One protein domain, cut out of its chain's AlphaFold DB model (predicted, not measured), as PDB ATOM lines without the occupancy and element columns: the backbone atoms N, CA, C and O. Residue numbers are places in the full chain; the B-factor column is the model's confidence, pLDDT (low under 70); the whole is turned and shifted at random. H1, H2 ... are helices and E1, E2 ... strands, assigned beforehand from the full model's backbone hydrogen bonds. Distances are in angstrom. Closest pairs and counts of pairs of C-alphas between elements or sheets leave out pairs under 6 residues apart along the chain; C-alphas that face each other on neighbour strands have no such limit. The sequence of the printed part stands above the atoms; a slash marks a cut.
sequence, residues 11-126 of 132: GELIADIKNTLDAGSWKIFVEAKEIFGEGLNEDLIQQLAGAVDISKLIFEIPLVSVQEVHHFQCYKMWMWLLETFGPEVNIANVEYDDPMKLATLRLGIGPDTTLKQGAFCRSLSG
ATOM      1  N   GLY A  11      -4.439 -26.253 -51.504       86.38
ATOM      2  CA  GLY A  11      -3.038 -26.658 -51.445       86.38
ATOM      3  C   GLY A  11      -2.094 -25.457 -51.460       86.38
ATOM      4  O   GLY A  11      -1.166 -25.398 -50.651       86.38
ATOM      5  N   GLU A  12      -2.365 -24.480 -52.327       88.50
ATOM      6  CA  GLU A  12      -1.614 -23.222 -52.389       88.50
ATOM      7  C   GLU A  12      -1.737 -22.422 -51.086       88.50
ATOM      8  O   GLU A  12      -0.723 -21.988 -50.543       88.50
ATOM      9  N   LEU A  13      -2.944 -22.307 -50.517       89.38
ATOM     10  CA  LEU A  13      -3.160 -21.592 -49.255       89.38
ATOM     11  C   LEU A  13      -2.364 -22.216 -48.098       89.38
ATOM     12  O   LEU A  13      -1.680 -21.509 -47.356       89.38
ATOM     13  N   ILE A  14      -2.407 -23.543 -47.946       92.50
ATOM     14  CA  ILE A  14      -1.631 -24.244 -46.910       92.50
ATOM     15  C   ILE A  14      -0.127 -24.039 -47.127       92.50
ATOM     16  O   ILE A  14       0.610 -23.839 -46.155       92.50
ATOM     17  N   ALA A  15       0.340 -24.107 -48.376       93.75
ATOM     18  CA  ALA A  15       1.744 -23.891 -48.702       93.75
ATOM     19  C   ALA A  15       2.185 -22.468 -48.333       93.75
ATOM     20  O   ALA A  15       3.208 -22.306 -47.670       93.75
ATOM     21  N   ASP A  16       1.387 -21.454 -48.667       93.69
ATOM     22  CA  ASP A  16       1.658 -20.059 -48.321       93.69
ATOM     23  C   ASP A  16       1.701 -19.844 -46.804       93.69
ATOM     24  O   ASP A  16       2.621 -19.199 -46.292       93.69
ATOM     25  N   ILE A  17       0.761 -20.434 -46.060       94.88
ATOM     26  CA  ILE A  17       0.746 -20.384 -44.592       94.88
ATOM     27  C   ILE A  17       2.042 -20.971 -44.021       94.88
ATOM     28  O   ILE A  17       2.690 -20.332 -43.188       94.88
ATOM     29  N   LYS A  18       2.450 -22.158 -44.484       95.75
ATOM     30  CA  LYS A  18       3.673 -22.831 -44.016       95.75
ATOM     31  C   LYS A  18       4.927 -22.042 -44.367       95.75
ATOM     32  O   LYS A  18       5.710 -21.749 -43.473       95.75
ATOM     33  N   ASN A  19       5.050 -21.590 -45.613       96.62
ATOM     34  CA  ASN A  19       6.169 -20.761 -46.059       96.62
ATOM     35  C   ASN A  19       6.296 -19.479 -45.222       96.62
ATOM     36  O   ASN A  19       7.398 -19.050 -44.893       96.62
ATOM     37  N   THR A  20       5.171 -18.874 -44.840       96.75
ATOM     38  CA  THR A  20       5.163 -17.650 -44.025       96.75
ATOM     39  C   THR A  20       5.573 -17.913 -42.577       96.75
ATOM     40  O   THR A  20       6.273 -17.098 -41.971       96.75
ATOM     41  N   LEU A  21       5.153 -19.044 -42.009       97.12
ATOM     42  CA  LEU A  21       5.606 -19.485 -40.689       97.12
ATOM     43  C   LEU A  21       7.105 -19.816 -40.702       97.12
ATOM     44  O   LEU A  21       7.827 -19.366 -39.813       97.12
ATOM     45  N   ASP A  22       7.581 -20.511 -41.736       97.38
ATOM     46  CA  ASP A  22       8.995 -20.856 -41.926       97.38
ATOM     47  C   ASP A  22       9.868 -19.611 -42.144       97.38
ATOM     48  O   ASP A  22      11.007 -19.554 -41.683       97.38
ATOM     49  N   ALA A  23       9.313 -18.562 -42.763       97.75
ATOM     50  CA  ALA A  23       9.945 -17.249 -42.882       97.75
ATOM     51  C   ALA A  23      10.020 -16.469 -41.549       97.75
ATOM     52  O   ALA A  23      10.578 -15.371 -41.509       97.75
ATOM     53  N   GLY A  24       9.483 -17.019 -40.455       97.56
ATOM     54  CA  GLY A  24       9.602 -16.471 -39.104       97.56
ATOM     55  C   GLY A  24       8.360 -15.749 -38.585       97.56
ATOM     56  O   GLY A  24       8.435 -15.103 -37.537       97.56
ATOM     57  N   SER A  25       7.215 -15.841 -39.272       97.69
ATOM     58  CA  SER A  25       5.974 -15.280 -38.730       97.69
ATOM     59  C   SER A  25       5.551 -15.996 -37.444       97.69
ATOM     60  O   SER A  25       5.613 -17.221 -37.326       97.69
ATOM     61  N   TRP A  26       5.077 -15.228 -36.461       97.12
ATOM     62  CA  TRP A  26       4.637 -15.779 -35.177       97.12
ATOM     63  C   TRP A  26       3.303 -16.530 -35.280       97.12
ATOM     64  O   TRP A  26       3.155 -17.612 -34.696       97.12
ATOM     65  N   LYS A  27       2.346 -15.943 -36.009       97.25
ATOM     66  CA  LYS A  27       1.006 -16.470 -36.307       97.25
ATOM     67  C   LYS A  27       0.530 -15.950 -37.661       97.25
ATOM     68  O   LYS A  27       1.047 -14.954 -38.163       97.25
ATOM     69  N   ILE A  28      -0.479 -16.599 -38.225       97.06
ATOM     70  CA  ILE A  28      -1.081 -16.243 -39.506       97.06
ATOM     71  C   ILE A  28      -2.540 -15.862 -39.302       97.06
ATOM     72  O   ILE A  28      -3.300 -16.601 -38.681       97.06
ATOM     73  N   PHE A  29      -2.917 -14.707 -39.844       95.50
ATOM     74  CA  PHE A  29      -4.313 -14.313 -39.972       95.50
ATOM     75  C   PHE A  29      -4.944 -15.064 -41.144       95.50
ATOM     76  O   PHE A  29      -4.437 -14.989 -42.269       95.50
ATOM     77  N   VAL A  30      -6.032 -15.767 -40.847       94.69
ATOM     78  CA  VAL A  30      -6.947 -16.357 -41.825       94.69
ATOM     79  C   VAL A  30      -8.066 -15.348 -42.036       94.69
ATOM     80  O   VAL A  30      -8.792 -15.023 -41.092       94.69
ATOM     81  N   GLU A  31      -8.150 -14.806 -43.245       92.44
ATOM     82  CA  GLU A  31      -8.976 -13.632 -43.519       92.44
ATOM     83  C   GLU A  31     -10.456 -14.008 -43.562       92.44
ATOM     84  O   GLU A  31     -10.840 -15.027 -44.140       92.44
ATOM     85  N   ALA A  32     -11.318 -13.145 -43.015       90.12
ATOM     86  CA  ALA A  32     -12.758 -13.404 -42.958       90.12
ATOM     87  C   ALA A  32     -13.343 -13.671 -44.355       90.12
ATOM     88  O   ALA A  32     -14.237 -14.490 -44.510       90.12
ATOM     89  N   LYS A  33     -12.805 -13.027 -45.396       87.12
ATOM     90  CA  LYS A  33     -13.234 -13.225 -46.787       87.12
ATOM     91  C   LYS A  33     -12.931 -14.631 -47.330       87.12
ATOM     92  O   LYS A  33     -13.621 -15.079 -48.240       87.12
ATOM     93  N   GLU A  34     -11.908 -15.309 -46.817       85.75
ATOM     94  CA  GLU A  34     -11.551 -16.668 -47.248       85.75
ATOM     95  C   GLU A  34     -12.484 -17.710 -46.625       85.75
ATOM     96  O   GLU A  34     -12.857 -18.685 -47.272       85.75
ATOM     97  N   ILE A  35     -12.895 -17.476 -45.377       88.50
ATOM     98  CA  ILE A  35     -13.650 -18.439 -44.565       88.50
ATOM     99  C   ILE A  35     -15.128 -18.079 -44.385       88.50
ATOM    100  O   ILE A  35     -15.872 -18.856 -43.789       88.50
ATOM    101  N   PHE A  36     -15.565 -16.925 -44.886       88.50
ATOM    102  CA  PHE A  36     -16.931 -16.432 -44.744       88.50
ATOM    103  C   PHE A  36     -17.445 -15.842 -46.068       88.50
ATOM    104  O   PHE A  36     -17.067 -14.741 -46.473       88.50
ATOM    105  N   GLY A  37     -18.318 -16.604 -46.736       84.88
ATOM    106  CA  GLY A  37     -19.025 -16.217 -47.963       84.88
ATOM    107  C   GLY A  37     -20.524 -16.067 -47.702       84.88
ATOM    108  O   GLY A  37     -20.941 -15.207 -46.935       84.88
ATOM    109  N   GLU A  38     -21.341 -16.947 -48.287       84.00
ATOM    110  CA  GLU A  38     -22.777 -17.067 -47.952       84.00
ATOM    111  C   GLU A  38     -23.009 -17.602 -46.523       84.00
ATOM    112  O   GLU A  38     -24.077 -17.438 -45.933       84.00
ATOM    113  N   GLY A  39     -21.980 -18.222 -45.948       87.00
ATOM    114  CA  GLY A  39     -21.923 -18.704 -44.580       87.00
ATOM    115  C   GLY A  39     -20.490 -19.053 -44.192       87.00
ATOM    116  O   GLY A  39     -19.551 -18.839 -44.966       87.00
ATOM    117  N   LEU A  40     -20.333 -19.592 -42.983       91.12
ATOM    118  CA  LEU A  40     -19.050 -20.074 -42.484       91.12
ATOM    119  C   LEU A  40     -18.596 -21.293 -43.297       91.12
ATOM    120  O   LEU A  40     -19.318 -22.284 -43.394       91.12
ATOM    121  N   ASN A  41     -17.390 -21.237 -43.854       93.12
ATOM    122  CA  ASN A  41     -16.767 -22.365 -44.531       93.12
ATOM    123  C   ASN A  41     -16.058 -23.265 -43.506       93.12
ATOM    124  O   ASN A  41     -14.836 -23.233 -43.348       93.12
ATOM    125  N   GLU A  42     -16.859 -24.030 -42.764       95.19
ATOM    126  CA  GLU A  42     -16.402 -24.932 -41.699       95.19
ATOM    127  C   GLU A  42     -15.373 -25.954 -42.199       95.19
ATOM    128  O   GLU A  42     -14.367 -26.196 -41.534       95.19
ATOM    129  N   ASP A  43     -15.602 -26.506 -43.393       93.19
ATOM    130  CA  ASP A  43     -14.734 -27.502 -44.025       93.19
ATOM    131  C   ASP A  43     -13.342 -26.926 -44.322       93.19
ATOM    132  O   ASP A  43     -12.334 -27.511 -43.929       93.19
ATOM    133  N   LEU A  44     -13.269 -25.723 -44.903       92.19
ATOM    134  CA  LEU A  44     -11.998 -25.029 -45.123       92.19
ATOM    135  C   LEU A  44     -11.231 -24.814 -43.811       92.19
ATOM    136  O   LEU A  44     -10.034 -25.093 -43.736       92.19
ATOM    137  N   ILE A  45     -11.913 -24.343 -42.762       94.38
ATOM    138  CA  ILE A  45     -11.281 -24.098 -41.460       94.38
ATOM    139  C   ILE A  45     -10.772 -25.408 -40.840       94.38
ATOM    140  O   ILE A  45      -9.660 -25.444 -40.306       94.38
ATOM    141  N   GLN A  46     -11.545 -26.493 -40.925       95.31
ATOM    142  CA  GLN A  46     -11.132 -27.805 -40.421       95.31
ATOM    143  C   GLN A  46      -9.948 -28.377 -41.204       95.31
ATOM    144  O   GLN A  46      -9.010 -28.898 -40.598       95.31
ATOM    145  N   GLN A  47      -9.936 -28.235 -42.531       94.19
ATOM    146  CA  GLN A  47      -8.805 -28.649 -43.355       94.19
ATOM    147  C   GLN A  47      -7.533 -27.855 -43.013       94.19
ATOM    148  O   GLN A  47      -6.459 -28.445 -42.874       94.19
ATOM    149  N   LEU A  48      -7.643 -26.535 -42.803       94.81
ATOM    150  CA  LEU A  48      -6.526 -25.703 -42.343       94.81
ATOM    151  C   LEU A  48      -5.996 -26.178 -40.985       94.81
ATOM    152  O   LEU A  48      -4.789 -26.369 -40.833       94.81
ATOM    153  N   ALA A  49      -6.890 -26.427 -40.028       94.00
ATOM    154  CA  ALA A  49      -6.540 -26.920 -38.695       94.00
ATOM    155  C   ALA A  49      -5.926 -28.334 -38.708       94.00
ATOM    156  O   ALA A  49      -5.141 -28.675 -37.827       94.00
ATOM    157  N   GLY A  50      -6.260 -29.160 -39.705       95.56
ATOM    158  CA  GLY A  50      -5.631 -30.466 -39.918       95.56
ATOM    159  C   GLY A  50      -4.225 -30.380 -40.524       95.56
ATOM    160  O   GLY A  50      -3.419 -31.294 -40.348       95.56
ATOM    161  N   ALA A  51      -3.913 -29.289 -41.229       96.19
ATOM    162  CA  ALA A  51      -2.647 -29.108 -41.937       96.19
ATOM    163  C   ALA A  51      -1.631 -28.220 -41.199       96.19
ATOM    164  O   ALA A  51      -0.429 -28.303 -41.489       96.19
ATOM    165  N   VAL A  52      -2.103 -27.357 -40.295       96.00
ATOM    166  CA  VAL A  52      -1.325 -26.345 -39.569       96.00
ATOM    167  C   VAL A  52      -1.767 -26.321 -38.108       96.00
ATOM    168  O   VAL A  52      -2.954 -26.421 -37.814       96.00
ATOM    169  N   ASP A  53      -0.815 -26.158 -37.183       96.62
ATOM    170  CA  ASP A  53      -1.122 -26.005 -35.756       96.62
ATOM    171  C   ASP A  53      -2.092 -24.833 -35.536       96.62
ATOM    172  O   ASP A  53      -1.770 -23.679 -35.828       96.62
ATOM    173  N   ILE A  54      -3.267 -25.130 -34.977       97.25
ATOM    174  CA  ILE A  54      -4.318 -24.150 -34.696       97.25
ATOM    175  C   ILE A  54      -3.819 -22.996 -33.822       97.25
ATOM    176  O   ILE A  54      -4.256 -21.858 -33.980       97.25
ATOM    177  N   SER A  55      -2.841 -23.251 -32.943       97.25
ATOM    178  CA  SER A  55      -2.243 -22.220 -32.100       97.25
ATOM    179  C   SER A  55      -1.531 -21.147 -32.927       97.25
ATOM    180  O   SER A  55      -1.351 -20.027 -32.449       97.25
ATOM    181  N   LYS A  56      -1.136 -21.453 -34.167       97.94
ATOM    182  CA  LYS A  56      -0.479 -20.544 -35.113       97.94
ATOM    183  C   LYS A  56      -1.457 -19.772 -35.988       97.94
ATOM    184  O   LYS A  56      -1.015 -18.862 -36.682       97.94
ATOM    185  N   LEU A  57      -2.746 -20.091 -35.954       97.81
ATOM    186  CA  LEU A  57      -3.766 -19.420 -36.753       97.81
ATOM    187  C   LEU A  57      -4.555 -18.432 -35.895       97.81
ATOM    188  O   LEU A  57      -4.805 -18.687 -34.716       97.81
ATOM    189  N   ILE A  58      -4.931 -17.303 -36.489       98.19
ATOM    190  CA  ILE A  58      -5.863 -16.320 -35.935       98.19
ATOM    191  C   ILE A  58      -6.985 -16.141 -36.952       98.19
ATOM    192  O   ILE A  58      -6.729 -15.704 -38.071       98.19
ATOM    193  N   PHE A  59      -8.215 -16.487 -36.577       97.62
ATOM    194  CA  PHE A  59      -9.362 -16.372 -37.478       97.62
ATOM    195  C   PHE A  59      -9.983 -14.990 -37.362       97.62
ATOM    196  O   PHE A  59     -10.396 -14.579 -36.274       97.62
ATOM    197  N   GLU A  60     -10.048 -14.270 -38.475       96.62
ATOM    198  CA  GLU A  60     -10.776 -13.013 -38.530       96.62
ATOM    199  C   GLU A  60     -12.280 -13.253 -38.581       96.62
ATOM    200  O   GLU A  60     -12.786 -14.130 -39.281       96.62
ATOM    201  N   ILE A  61     -12.994 -12.416 -37.845       95.88
ATOM    202  CA  ILE A  61     -14.447 -12.370 -37.835       95.88
ATOM    203  C   ILE A  61     -14.885 -11.293 -38.825       95.88
ATOM    204  O   ILE A  61     -14.249 -10.233 -38.885       95.88
ATOM    205  N   PRO A  62     -15.934 -11.533 -39.626       93.00
ATOM    206  CA  PRO A  62     -16.409 -10.519 -40.547       93.00
ATOM    207  C   PRO A  62     -16.975  -9.319 -39.774       93.00
ATOM    208  O   PRO A  62     -17.732  -9.495 -38.817       93.00
ATOM    209  N   LEU A  63     -16.611  -8.103 -40.189       90.50
ATOM    210  CA  LEU A  63     -17.149  -6.869 -39.604       90.50
ATOM    211  C   LEU A  63     -18.450  -6.492 -40.295       90.50
ATOM    212  O   LEU A  63     -18.505  -6.413 -41.525       90.50
ATOM    213  N   VAL A  64     -19.457  -6.148 -39.496       88.56
ATOM    214  CA  VAL A  64     -20.772  -5.693 -39.981       88.56
ATOM    215  C   VAL A  64     -20.644  -4.402 -40.800       88.56
ATOM    216  O   VAL A  64     -21.426  -4.145 -41.708       88.56
ATOM    217  N   SER A  65     -19.626  -3.588 -40.509       83.50
ATOM    218  CA  SER A  65     -19.334  -2.345 -41.233       83.50
ATOM    219  C   SER A  65     -18.686  -2.544 -42.610       83.50
ATOM    220  O   SER A  65     -18.681  -1.610 -43.413       83.50
ATOM    221  N   VAL A  66     -18.125  -3.726 -42.891       80.56
ATOM    222  CA  VAL A  66     -17.314  -3.990 -44.097       80.56
ATOM    223  C   VAL A  66     -17.951  -5.038 -45.009       80.56
ATOM    224  O   VAL A  66     -17.802  -4.961 -46.227       80.56
ATOM    225  N   GLN A  67     -18.641  -6.021 -44.437       81.50
ATOM    226  CA  GLN A  67     -19.250  -7.138 -45.156       81.50
ATOM    227  C   GLN A  67     -20.764  -7.141 -44.932       81.50
ATOM    228  O   GLN A  67     -21.245  -6.653 -43.912       81.50
ATOM    229  N   GLU A  68     -21.523  -7.717 -45.868       85.50
ATOM    230  CA  GLU A  68     -22.981  -7.886 -45.758       85.50
ATOM    231  C   GLU A  68     -23.335  -9.005 -44.759       85.50
ATOM    232  O   GLU A  68     -23.909 -10.034 -45.108       85.50
ATOM    233  N   VAL A  69     -22.941  -8.818 -43.498       89.06
ATOM    234  CA  VAL A  69     -23.168  -9.747 -42.390       89.06
ATOM    235  C   VAL A  69     -23.867  -9.044 -41.234       89.06
ATOM    236  O   VAL A  69     -23.738  -7.839 -41.036       89.06
ATOM    237  N   HIS A  70     -24.584  -9.807 -40.421       91.50
ATOM    238  CA  HIS A  70     -25.187  -9.331 -39.181       91.50
ATOM    239  C   HIS A  70     -24.431  -9.850 -37.954       91.50
ATOM    240  O   HIS A  70     -23.902 -10.960 -37.968       91.50
ATOM    241  N   HIS A  71     -24.492  -9.114 -36.835       91.56
ATOM    242  CA  HIS A  71     -23.848  -9.495 -35.564       91.56
ATOM    243  C   HIS A  71     -24.161 -10.932 -35.110       91.56
ATOM    244  O   HIS A  71     -23.320 -11.589 -34.498       91.56
ATOM    245  N   PHE A  72     -25.355 -11.459 -35.416       92.06
ATOM    246  CA  PHE A  72     -25.707 -12.836 -35.052       92.06
ATOM    247  C   PHE A  72     -24.852 -13.881 -35.790       92.06
ATOM    248  O   PHE A  72     -24.606 -14.954 -35.245       92.06
ATOM    249  N   GLN A  73     -24.401 -13.592 -37.015       93.81
ATOM    250  CA  GLN A  73     -23.529 -14.481 -37.785       93.81
ATOM    251  C   GLN A  73     -22.119 -14.496 -37.191       93.81
ATOM    252  O   GLN A  73     -21.560 -15.572 -36.995       93.81
ATOM    253  N   CYS A  74     -21.595 -13.326 -36.810       94.19
ATOM    254  CA  CYS A  74     -20.324 -13.193 -36.094       94.19
ATOM    255  C   CYS A  74     -20.358 -13.977 -34.771       94.19
ATOM    256  O   CYS A  74     -19.462 -14.767 -34.483       94.19
ATOM    257  N   TYR A  75     -21.446 -13.833 -34.008       94.50
ATOM    258  CA  TYR A  75     -21.654 -14.557 -32.753       94.50
ATOM    259  C   TYR A  75     -21.694 -16.081 -32.946       94.50
ATOM    260  O   TYR A  75     -21.035 -16.814 -32.210       94.50
ATOM    261  N   LYS A  76     -22.420 -16.571 -33.963       94.62
ATOM    262  CA  LYS A  76     -22.449 -18.004 -34.307       94.62
ATOM    263  C   LYS A  76     -21.068 -18.530 -34.692       94.62
ATOM    264  O   LYS A  76     -20.704 -19.625 -34.278       94.62
ATOM    265  N   MET A  77     -20.293 -17.744 -35.437       95.81
ATOM    266  CA  MET A  77     -18.919 -18.098 -35.787       95.81
ATOM    267  C   MET A  77     -18.029 -18.211 -34.543       95.81
ATOM    268  O   MET A  77     -17.250 -19.155 -34.449       95.81
ATOM    269  N   TRP A  78     -18.167 -17.316 -33.555       96.62
ATOM    270  CA  TRP A  78     -17.439 -17.447 -32.285       96.62
ATOM    271  C   TRP A  78     -17.782 -18.734 -31.562       96.62
ATOM    272  O   TRP A  78     -16.873 -19.461 -31.174       96.62
ATOM    273  N   MET A  79     -19.073 -19.024 -31.393       95.88
ATOM    274  CA  MET A  79     -19.511 -20.250 -30.728       95.88
ATOM    275  C   MET A  79     -18.940 -21.483 -31.419       95.88
ATOM    276  O   MET A  79     -18.321 -22.313 -30.762       95.88
ATOM    277  N   TRP A  80     -19.052 -21.548 -32.746       96.88
ATOM    278  CA  TRP A  80     -18.533 -22.670 -33.515       96.88
ATOM    279  C   TRP A  80     -17.016 -22.839 -33.349       96.88
ATOM    280  O   TRP A  80     -16.549 -23.947 -33.095       96.88
ATOM    281  N   LEU A  81     -16.236 -21.752 -33.420       97.69
ATOM    282  CA  LEU A  81     -14.784 -21.801 -33.212       97.69
ATOM    283  C   LEU A  81     -14.428 -22.278 -31.796       97.69
ATOM    284  O   LEU A  81     -13.534 -23.107 -31.636       97.69
ATOM    285  N   LEU A  82     -15.129 -21.773 -30.777       97.25
ATOM    286  CA  LEU A  82     -14.912 -22.139 -29.375       97.25
ATOM    287  C   LEU A  82     -15.288 -23.597 -29.095       97.25
ATOM    288  O   LEU A  82     -14.575 -24.284 -28.369       97.25
ATOM    289  N   GLU A  83     -16.383 -24.083 -29.669       96.19
ATOM    290  CA  GLU A  83     -16.823 -25.473 -29.528       96.19
ATOM    291  C   GLU A  83     -15.898 -26.444 -30.270       96.19
ATOM    292  O   GLU A  83     -15.608 -27.528 -29.761       96.19
ATOM    293  N   THR A  84     -15.412 -26.044 -31.449       96.81
ATOM    294  CA  THR A  84     -14.582 -26.884 -32.323       96.81
ATOM    295  C   THR A  84     -13.139 -26.968 -31.831       96.81
ATOM    296  O   THR A  84     -12.569 -28.057 -31.770       96.81
ATOM    297  N   PHE A  85     -12.539 -25.834 -31.458       97.31
ATOM    298  CA  PHE A  85     -11.111 -25.741 -31.127       97.31
ATOM    299  C   PHE A  85     -10.831 -25.445 -29.651       97.31
ATOM    300  O   PHE A  85      -9.679 -25.475 -29.219       97.31
ATOM    301  N   GLY A  86     -11.873 -25.196 -28.863       96.81
ATOM    302  CA  GLY A  86     -11.770 -24.885 -27.445       96.81
ATOM    303  C   GLY A  86     -11.663 -23.385 -27.142       96.81
ATOM    304  O   GLY A  86     -11.489 -22.547 -28.034       96.81
ATOM    305  N   PRO A  87     -11.725 -23.026 -25.845       97.00
ATOM    306  CA  PRO A  87     -11.789 -21.641 -25.383       97.00
ATOM    307  C   PRO A  87     -10.524 -20.814 -25.628       97.00
ATOM    308  O   PRO A  87     -10.562 -19.610 -25.400       97.00
ATOM    309  N   GLU A  88      -9.433 -21.412 -26.111       97.44
ATOM    310  CA  GLU A  88      -8.145 -20.745 -26.362       97.44
ATOM    311  C   GLU A  88      -7.905 -20.428 -27.850       97.44
ATOM    312  O   GLU A  88      -6.865 -19.883 -28.208       97.44
ATOM    313  N   VAL A  89      -8.855 -20.743 -28.744       98.19
ATOM    314  CA  VAL A  89      -8.717 -20.447 -30.181       98.19
ATOM    315  C   VAL A  89      -8.504 -18.951 -30.423       98.19
ATOM    316  O   VAL A  89      -9.217 -18.118 -29.856       98.19
ATOM    317  N   ASN A  90      -7.539 -18.577 -31.266       98.31
ATOM    318  CA  ASN A  90      -7.257 -17.165 -31.518       98.31
ATOM    319  C   ASN A  90      -8.305 -16.576 -32.471       98.31
ATOM    320  O   ASN A  90      -8.520 -17.085 -33.572       98.31
ATOM    321  N   ILE A  91      -8.931 -15.479 -32.051       98.25
ATOM    322  CA  ILE A  91      -9.961 -14.774 -32.815       98.25
ATOM    323  C   ILE A  91      -9.528 -13.318 -32.953       98.25
ATOM    324  O   ILE A  91      -9.158 -12.688 -31.961       98.25
ATOM    325  N   ALA A  92      -9.576 -12.800 -34.173       96.81
ATOM    326  CA  ALA A  92      -9.296 -11.410 -34.496       96.81
ATOM    327  C   ALA A  92     -10.557 -10.678 -34.942       96.81
ATOM    328  O   ALA A  92     -11.592 -11.288 -35.206       96.81
ATOM    329  N   ASN A  93     -10.432  -9.357 -35.079       95.38
ATOM    330  CA  ASN A  93     -11.468  -8.515 -35.667       95.38
ATOM    331  C   ASN A  93     -12.797  -8.553 -34.890       95.38
ATOM    332  O   ASN A  93     -13.885  -8.524 -35.455       95.38
ATOM    333  N   VAL A  94     -12.689  -8.667 -33.565       94.56
ATOM    334  CA  VAL A  94     -13.825  -8.542 -32.650       94.56
ATOM    335  C   VAL A  94     -14.211  -7.064 -32.597       94.56
ATOM    336  O   VAL A  94     -13.348  -6.225 -32.334       94.56
ATOM    337  N   GLU A  95     -15.486  -6.757 -32.855       92.12
ATOM    338  CA  GLU A  95     -16.036  -5.398 -32.744       92.12
ATOM    339  C   GLU A  95     -15.763  -4.816 -31.350       92.12
ATOM    340  O   GLU A  95     -15.645  -5.548 -30.365       92.12
ATOM    341  N   TYR A  96     -15.626  -3.494 -31.260       91.88
ATOM    342  CA  TYR A  96     -15.116  -2.811 -30.063       91.88
ATOM    343  C   TYR A  96     -15.962  -3.031 -28.795       91.88
ATOM    344  O   TYR A  96     -15.442  -2.930 -27.683       91.88
ATOM    345  N   ASP A  97     -17.254  -3.318 -28.946       92.25
ATOM    346  CA  ASP A  97     -18.234  -3.525 -27.878       92.25
ATOM    347  C   ASP A  97     -18.421  -5.001 -27.482       92.25
ATOM    348  O   ASP A  97     -18.991  -5.301 -26.430       92.25
ATOM    349  N   ASP A  98     -17.866  -5.933 -28.255       94.19
ATOM    350  CA  ASP A  98     -17.979  -7.373 -28.038       94.19
ATOM    351  C   ASP A  98     -16.842  -8.088 -27.253       94.19
ATOM    352  O   ASP A  98     -17.040  -9.266 -26.916       94.19
ATOM    353  N   PRO A  99     -15.691  -7.488 -26.850       95.00
ATOM    354  CA  PRO A  99     -14.630  -8.242 -26.168       95.00
ATOM    355  C   PRO A  99     -15.088  -8.893 -24.860       95.00
ATOM    356  O   PRO A  99     -14.746 -10.041 -24.577       95.00
ATOM    357  N   MET A 100     -15.910  -8.186 -24.075       95.88
ATOM    358  CA  MET A 100     -16.470  -8.723 -22.830       95.88
ATOM    359  C   MET A 100     -17.387  -9.915 -23.097       95.88
ATOM    360  O   MET A 100     -17.331 -10.917 -22.385       95.88
ATOM    361  N   LYS A 101     -18.194  -9.839 -24.155       95.69
ATOM    362  CA  LYS A 101     -19.096 -10.916 -24.557       95.69
ATOM    363  C   LYS A 101     -18.305 -12.164 -24.935       95.69
ATOM    364  O   LYS A 101     -18.549 -13.227 -24.366       95.69
ATOM    365  N   LEU A 102     -17.296 -12.025 -25.795       96.56
ATOM    366  CA  LEU A 102     -16.425 -13.136 -26.174       96.56
ATOM    367  C   LEU A 102     -15.678 -13.725 -24.966       96.56
ATOM    368  O   LEU A 102     -15.593 -14.945 -24.837       96.56
ATOM    369  N   ALA A 103     -15.191 -12.887 -24.045       96.81
ATOM    370  CA  ALA A 103     -14.542 -13.352 -22.819       96.81
ATOM    371  C   ALA A 103     -15.490 -14.200 -21.951       96.81
ATOM    372  O   ALA A 103     -15.103 -15.267 -21.473       96.81
ATOM    373  N   THR A 104     -16.751 -13.782 -21.791       96.94
ATOM    374  CA  THR A 104     -17.744 -14.568 -21.035       96.94
ATOM    375  C   THR A 104     -18.099 -15.893 -21.709       96.94
ATOM    376  O   THR A 104     -18.322 -16.880 -21.007       96.94
ATOM    377  N   LEU A 105     -18.094 -15.947 -23.048       96.75
ATOM    378  CA  LEU A 105     -18.288 -17.190 -23.801       96.75
ATOM    379  C   LEU A 105     -17.123 -18.160 -23.595       96.75
ATOM    380  O   LEU A 105     -17.361 -19.322 -23.284       96.75
ATOM    381  N   ARG A 106     -15.872 -17.681 -23.678       97.31
ATOM    382  CA  ARG A 106     -14.671 -18.499 -23.405       97.31
ATOM    383  C   ARG A 106     -14.691 -19.109 -22.003       97.31
ATOM    384  O   ARG A 106     -14.258 -20.239 -21.810       97.31
ATOM    385  N   LEU A 107     -15.230 -18.377 -21.029       96.62
ATOM    386  CA  LEU A 107     -15.393 -18.847 -19.652       96.62
ATOM    387  C   LEU A 107     -16.625 -19.743 -19.448       96.62
ATOM    388  O   LEU A 107     -16.729 -20.392 -18.408       96.62
ATOM    389  N   GLY A 108     -17.565 -19.789 -20.394       96.19
ATOM    390  CA  GLY A 108     -18.845 -20.487 -20.239       96.19
ATOM    391  C   GLY A 108     -19.734 -19.898 -19.142       96.19
ATOM    392  O   GLY A 108     -20.386 -20.651 -18.422       96.19
ATOM    393  N   ILE A 109     -19.713 -18.571 -18.981       95.19
ATOM    394  CA  ILE A 109     -20.550 -17.808 -18.030       95.19
ATOM    395  C   ILE A 109     -21.381 -16.715 -18.725       95.19
ATOM    396  O   ILE A 109     -21.956 -15.853 -18.063       95.19
ATOM    397  N   GLY A 110     -21.369 -16.701 -20.059       88.62
ATOM    398  CA  GLY A 110     -22.056 -15.714 -20.883       88.62
ATOM    399  C   GLY A 110     -23.514 -16.076 -21.183       88.62
ATOM    400  O   GLY A 110     -24.101 -16.927 -20.515       88.62
ATOM    401  N   PRO A 111     -24.109 -15.438 -22.209       84.88
ATOM    402  CA  PRO A 111     -25.478 -15.722 -22.645       84.88
ATOM    403  C   PRO A 111     -25.665 -17.169 -23.111       84.88
ATOM    404  O   PRO A 111     -26.722 -17.756 -22.896       84.88
ATOM    405  N   ASP A 112     -24.627 -17.731 -23.730       89.62
ATOM    406  CA  ASP A 112     -24.541 -19.148 -24.047       89.62
ATOM    407  C   ASP A 112     -23.579 -19.844 -23.078       89.62
ATOM    408  O   ASP A 112     -22.467 -19.372 -22.822       89.62
ATOM    409  N   THR A 113     -24.035 -20.960 -22.516       90.75
ATOM    410  CA  THR A 113     -23.307 -21.759 -21.521       90.75
ATOM    411  C   THR A 113     -23.123 -23.210 -21.964       90.75
ATOM    412  O   THR A 113     -22.792 -24.067 -21.148       90.75
ATOM    413  N   THR A 114     -23.321 -23.500 -23.254       92.31
ATOM    414  CA  THR A 114     -23.238 -24.855 -23.822       92.31
ATOM    415  C   THR A 114     -21.804 -25.323 -24.084       92.31
ATOM    416  O   THR A 114     -21.578 -26.514 -24.316       92.31
ATOM    417  N   LEU A 115     -20.819 -24.420 -23.980       95.25
ATOM    418  CA  LEU A 115     -19.402 -24.752 -24.109       95.25
ATOM    419  C   LEU A 115     -18.998 -25.796 -23.058       95.25
ATOM    420  O   LEU A 115     -18.907 -25.499 -21.868       95.25
ATOM    421  N   LYS A 116     -18.685 -27.013 -23.511       94.06
ATOM    422  CA  LYS A 116     -18.387 -28.169 -22.644       94.06
ATOM    423  C   LYS A 116     -17.216 -27.921 -21.692       94.06
ATOM    424  O   LYS A 116     -17.247 -28.371 -20.551       94.06
ATOM    425  N   GLN A 117     -16.193 -27.201 -22.153       94.56
ATOM    426  CA  GLN A 117     -15.018 -26.813 -21.364       94.56
ATOM    427  C   GLN A 117     -15.272 -25.576 -20.480       94.56
ATOM    428  O   GLN A 117     -14.407 -25.185 -19.694       94.56
ATOM    429  N   GLY A 118     -16.444 -24.951 -20.602       95.00
ATOM    430  CA  GLY A 118     -16.854 -23.773 -19.853       95.00
ATOM    431  C   GLY A 118     -17.226 -24.081 -18.401       95.00
ATOM    432  O   GLY A 118     -17.552 -25.213 -18.036       95.00
ATOM    433  N   ALA A 119     -17.188 -23.050 -17.555       94.81
ATOM    434  CA  ALA A 119     -17.419 -23.170 -16.119       94.81
ATOM    435  C   ALA A 119     -18.814 -23.721 -15.786       94.81
ATOM    436  O   ALA A 119     -18.933 -24.556 -14.892       94.81
ATOM    437  N   PHE A 120     -19.863 -23.320 -16.513       94.50
ATOM    438  CA  PHE A 120     -21.202 -23.863 -16.287       94.50
ATOM    439  C   PHE A 120     -21.246 -25.385 -16.500       94.50
ATOM    440  O   PHE A 120     -21.558 -26.115 -15.558       94.50
ATOM    441  N   CYS A 121     -20.844 -25.892 -17.671       93.94
ATOM    442  CA  CYS A 121     -20.819 -27.333 -17.947       93.94
ATOM    443  C   CYS A 121     -19.920 -28.115 -16.976       93.94
ATOM    444  O   CYS A 121     -20.321 -29.169 -16.482       93.94
ATOM    445  N   ARG A 122     -18.737 -27.587 -16.642       93.88
ATOM    446  CA  ARG A 122     -17.819 -28.199 -15.665       93.88
ATOM    447  C   ARG A 122     -18.384 -28.215 -14.244       93.88
ATOM    448  O   ARG A 122     -18.115 -29.126 -13.466       93.88
ATOM    449  N   SER A 123     -19.226 -27.245 -13.890       93.69
ATOM    450  CA  SER A 123     -19.926 -27.274 -12.602       93.69
ATOM    451  C   SER A 123     -20.950 -28.407 -12.532       93.69
ATOM    452  O   SER A 123     -21.055 -29.067 -11.499       93.69
ATOM    453  N   LEU A 124     -21.634 -28.699 -13.646       92.44
ATOM    454  CA  LEU A 124     -22.605 -29.791 -13.735       92.44
ATOM    455  C   LEU A 124     -21.951 -31.175 -13.629       92.44
ATOM    456  O   LEU A 124     -22.593 -32.108 -13.151       92.44
ATOM    457  N   SER A 125     -20.679 -31.321 -14.018       88.56
ATOM    458  CA  SER A 125     -19.921 -32.567 -13.836       88.56
ATOM    459  C   SER A 125     -19.362 -32.748 -12.416       88.56
ATOM    460  O   SER A 125     -18.726 -33.761 -12.132       88.56
ATOM    461  N   GLY A 126     -19.603 -31.790 -11.512       86.69
ATOM    462  CA  GLY A 126     -19.119 -31.825 -10.132       86.69
ATOM    463  C   GLY A 126     -17.650 -31.424  -9.969       86.69
ATOM    464  O   GLY A 126     -17.098 -31.591  -8.880       86.69
TER     465      GLY A 126
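AT A GLANCE: This is residues 11 to 126 of the 132 residues of an uncharacterized protein of Deltaproteobacteria bacterium (UniProt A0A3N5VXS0). What does the fold look like from outside? A small parallel sheet of E1 and E2 stands between H1, on the side of E1, and the long helix H4, on the side of E2; beyond H4 come H5 and then H6, so that H1 and H6 mark the two far ends of the longest axis. H2 and H3 make the crossover between the strands, and the link residues 91 to 92 pair with E2 as a short third stretch. What is it made of? The printed part has 116 residues with six named helices and two named strands in the order H1 E1 H2 H3 E2 H4 H5 H6, mostly helix, and is compact, with a radius of gyration of the C-alphas of 14.9 A and spans of 44 by 34 by 24 A.

HOW THE PARTS SIT: How are the strands paired? E1, residues 28 to 30, and E2, residues 57 to 60, are parallel neighbours at 39 degrees, with N 58 and O 28 at 2.8 A and N 30 and O 58 at 2.9 A, within hydrogen-bond range. Residues 59 to 60 of E2 pair in parallel with residues 91 to 92. What joins them? H2, residues 32 to 35, and H3, residues 42 to 51, complete a strand-helix-strand unit, two parallel neighbour strands with helices between, whose crossover is right-handed. H2 and H3 only just touch, only at the corner by their link, with 3 pairs of C-alphas within 8 A, the closest being those of Ile 35 and Leu 44, 6.8 A apart. Which other helices meet? H1, residues 11 to 22, is close to H3 but not clearly touching, the closest C-alphas being those of Ile 14 and Leu 48, 6.9 A apart. H4, residues 71 to 85, only just touches H5, residues 99 to 107, with 3 pairs of C-alphas within 8 A, through its residues 78 to 82 alone; the closest C-alphas are those of Leu 82 and Arg 106, 7.0 A apart. H6, residues 119 to 124, is close to H5 but not clearly touching, the closest C-alphas being those of Leu 107 and Ala 119, 5.9 A apart. How are the helix backbones? In H1, H3, H4, H5 and H6 every O i to N i+4 pair is within hydrogen-bond range; H2 is too short for such a pair.

IN THESE COORDINATES: Where does E2 run? It spans 9.7 A, from C-alpha 57 at (-3.766, -19.420, -36.753). How long are the longer helices? H4 spans 21.1 A, H1 16.4 A and H3 14.4 A. Where does the last element end? C-alpha 124 of H6 is at (-22.605, -29.791, -13.735).

THE WHOLE: How large is it? The two C-alphas farthest apart, those of Glu 12 and Gly 126, are 46.5 A apart. Which links are long? Those from H4 to H5 and from H5 to H6. Is anything cut or uncertain? The printed part has no cut, and no printed residue has a pLDDT under 70.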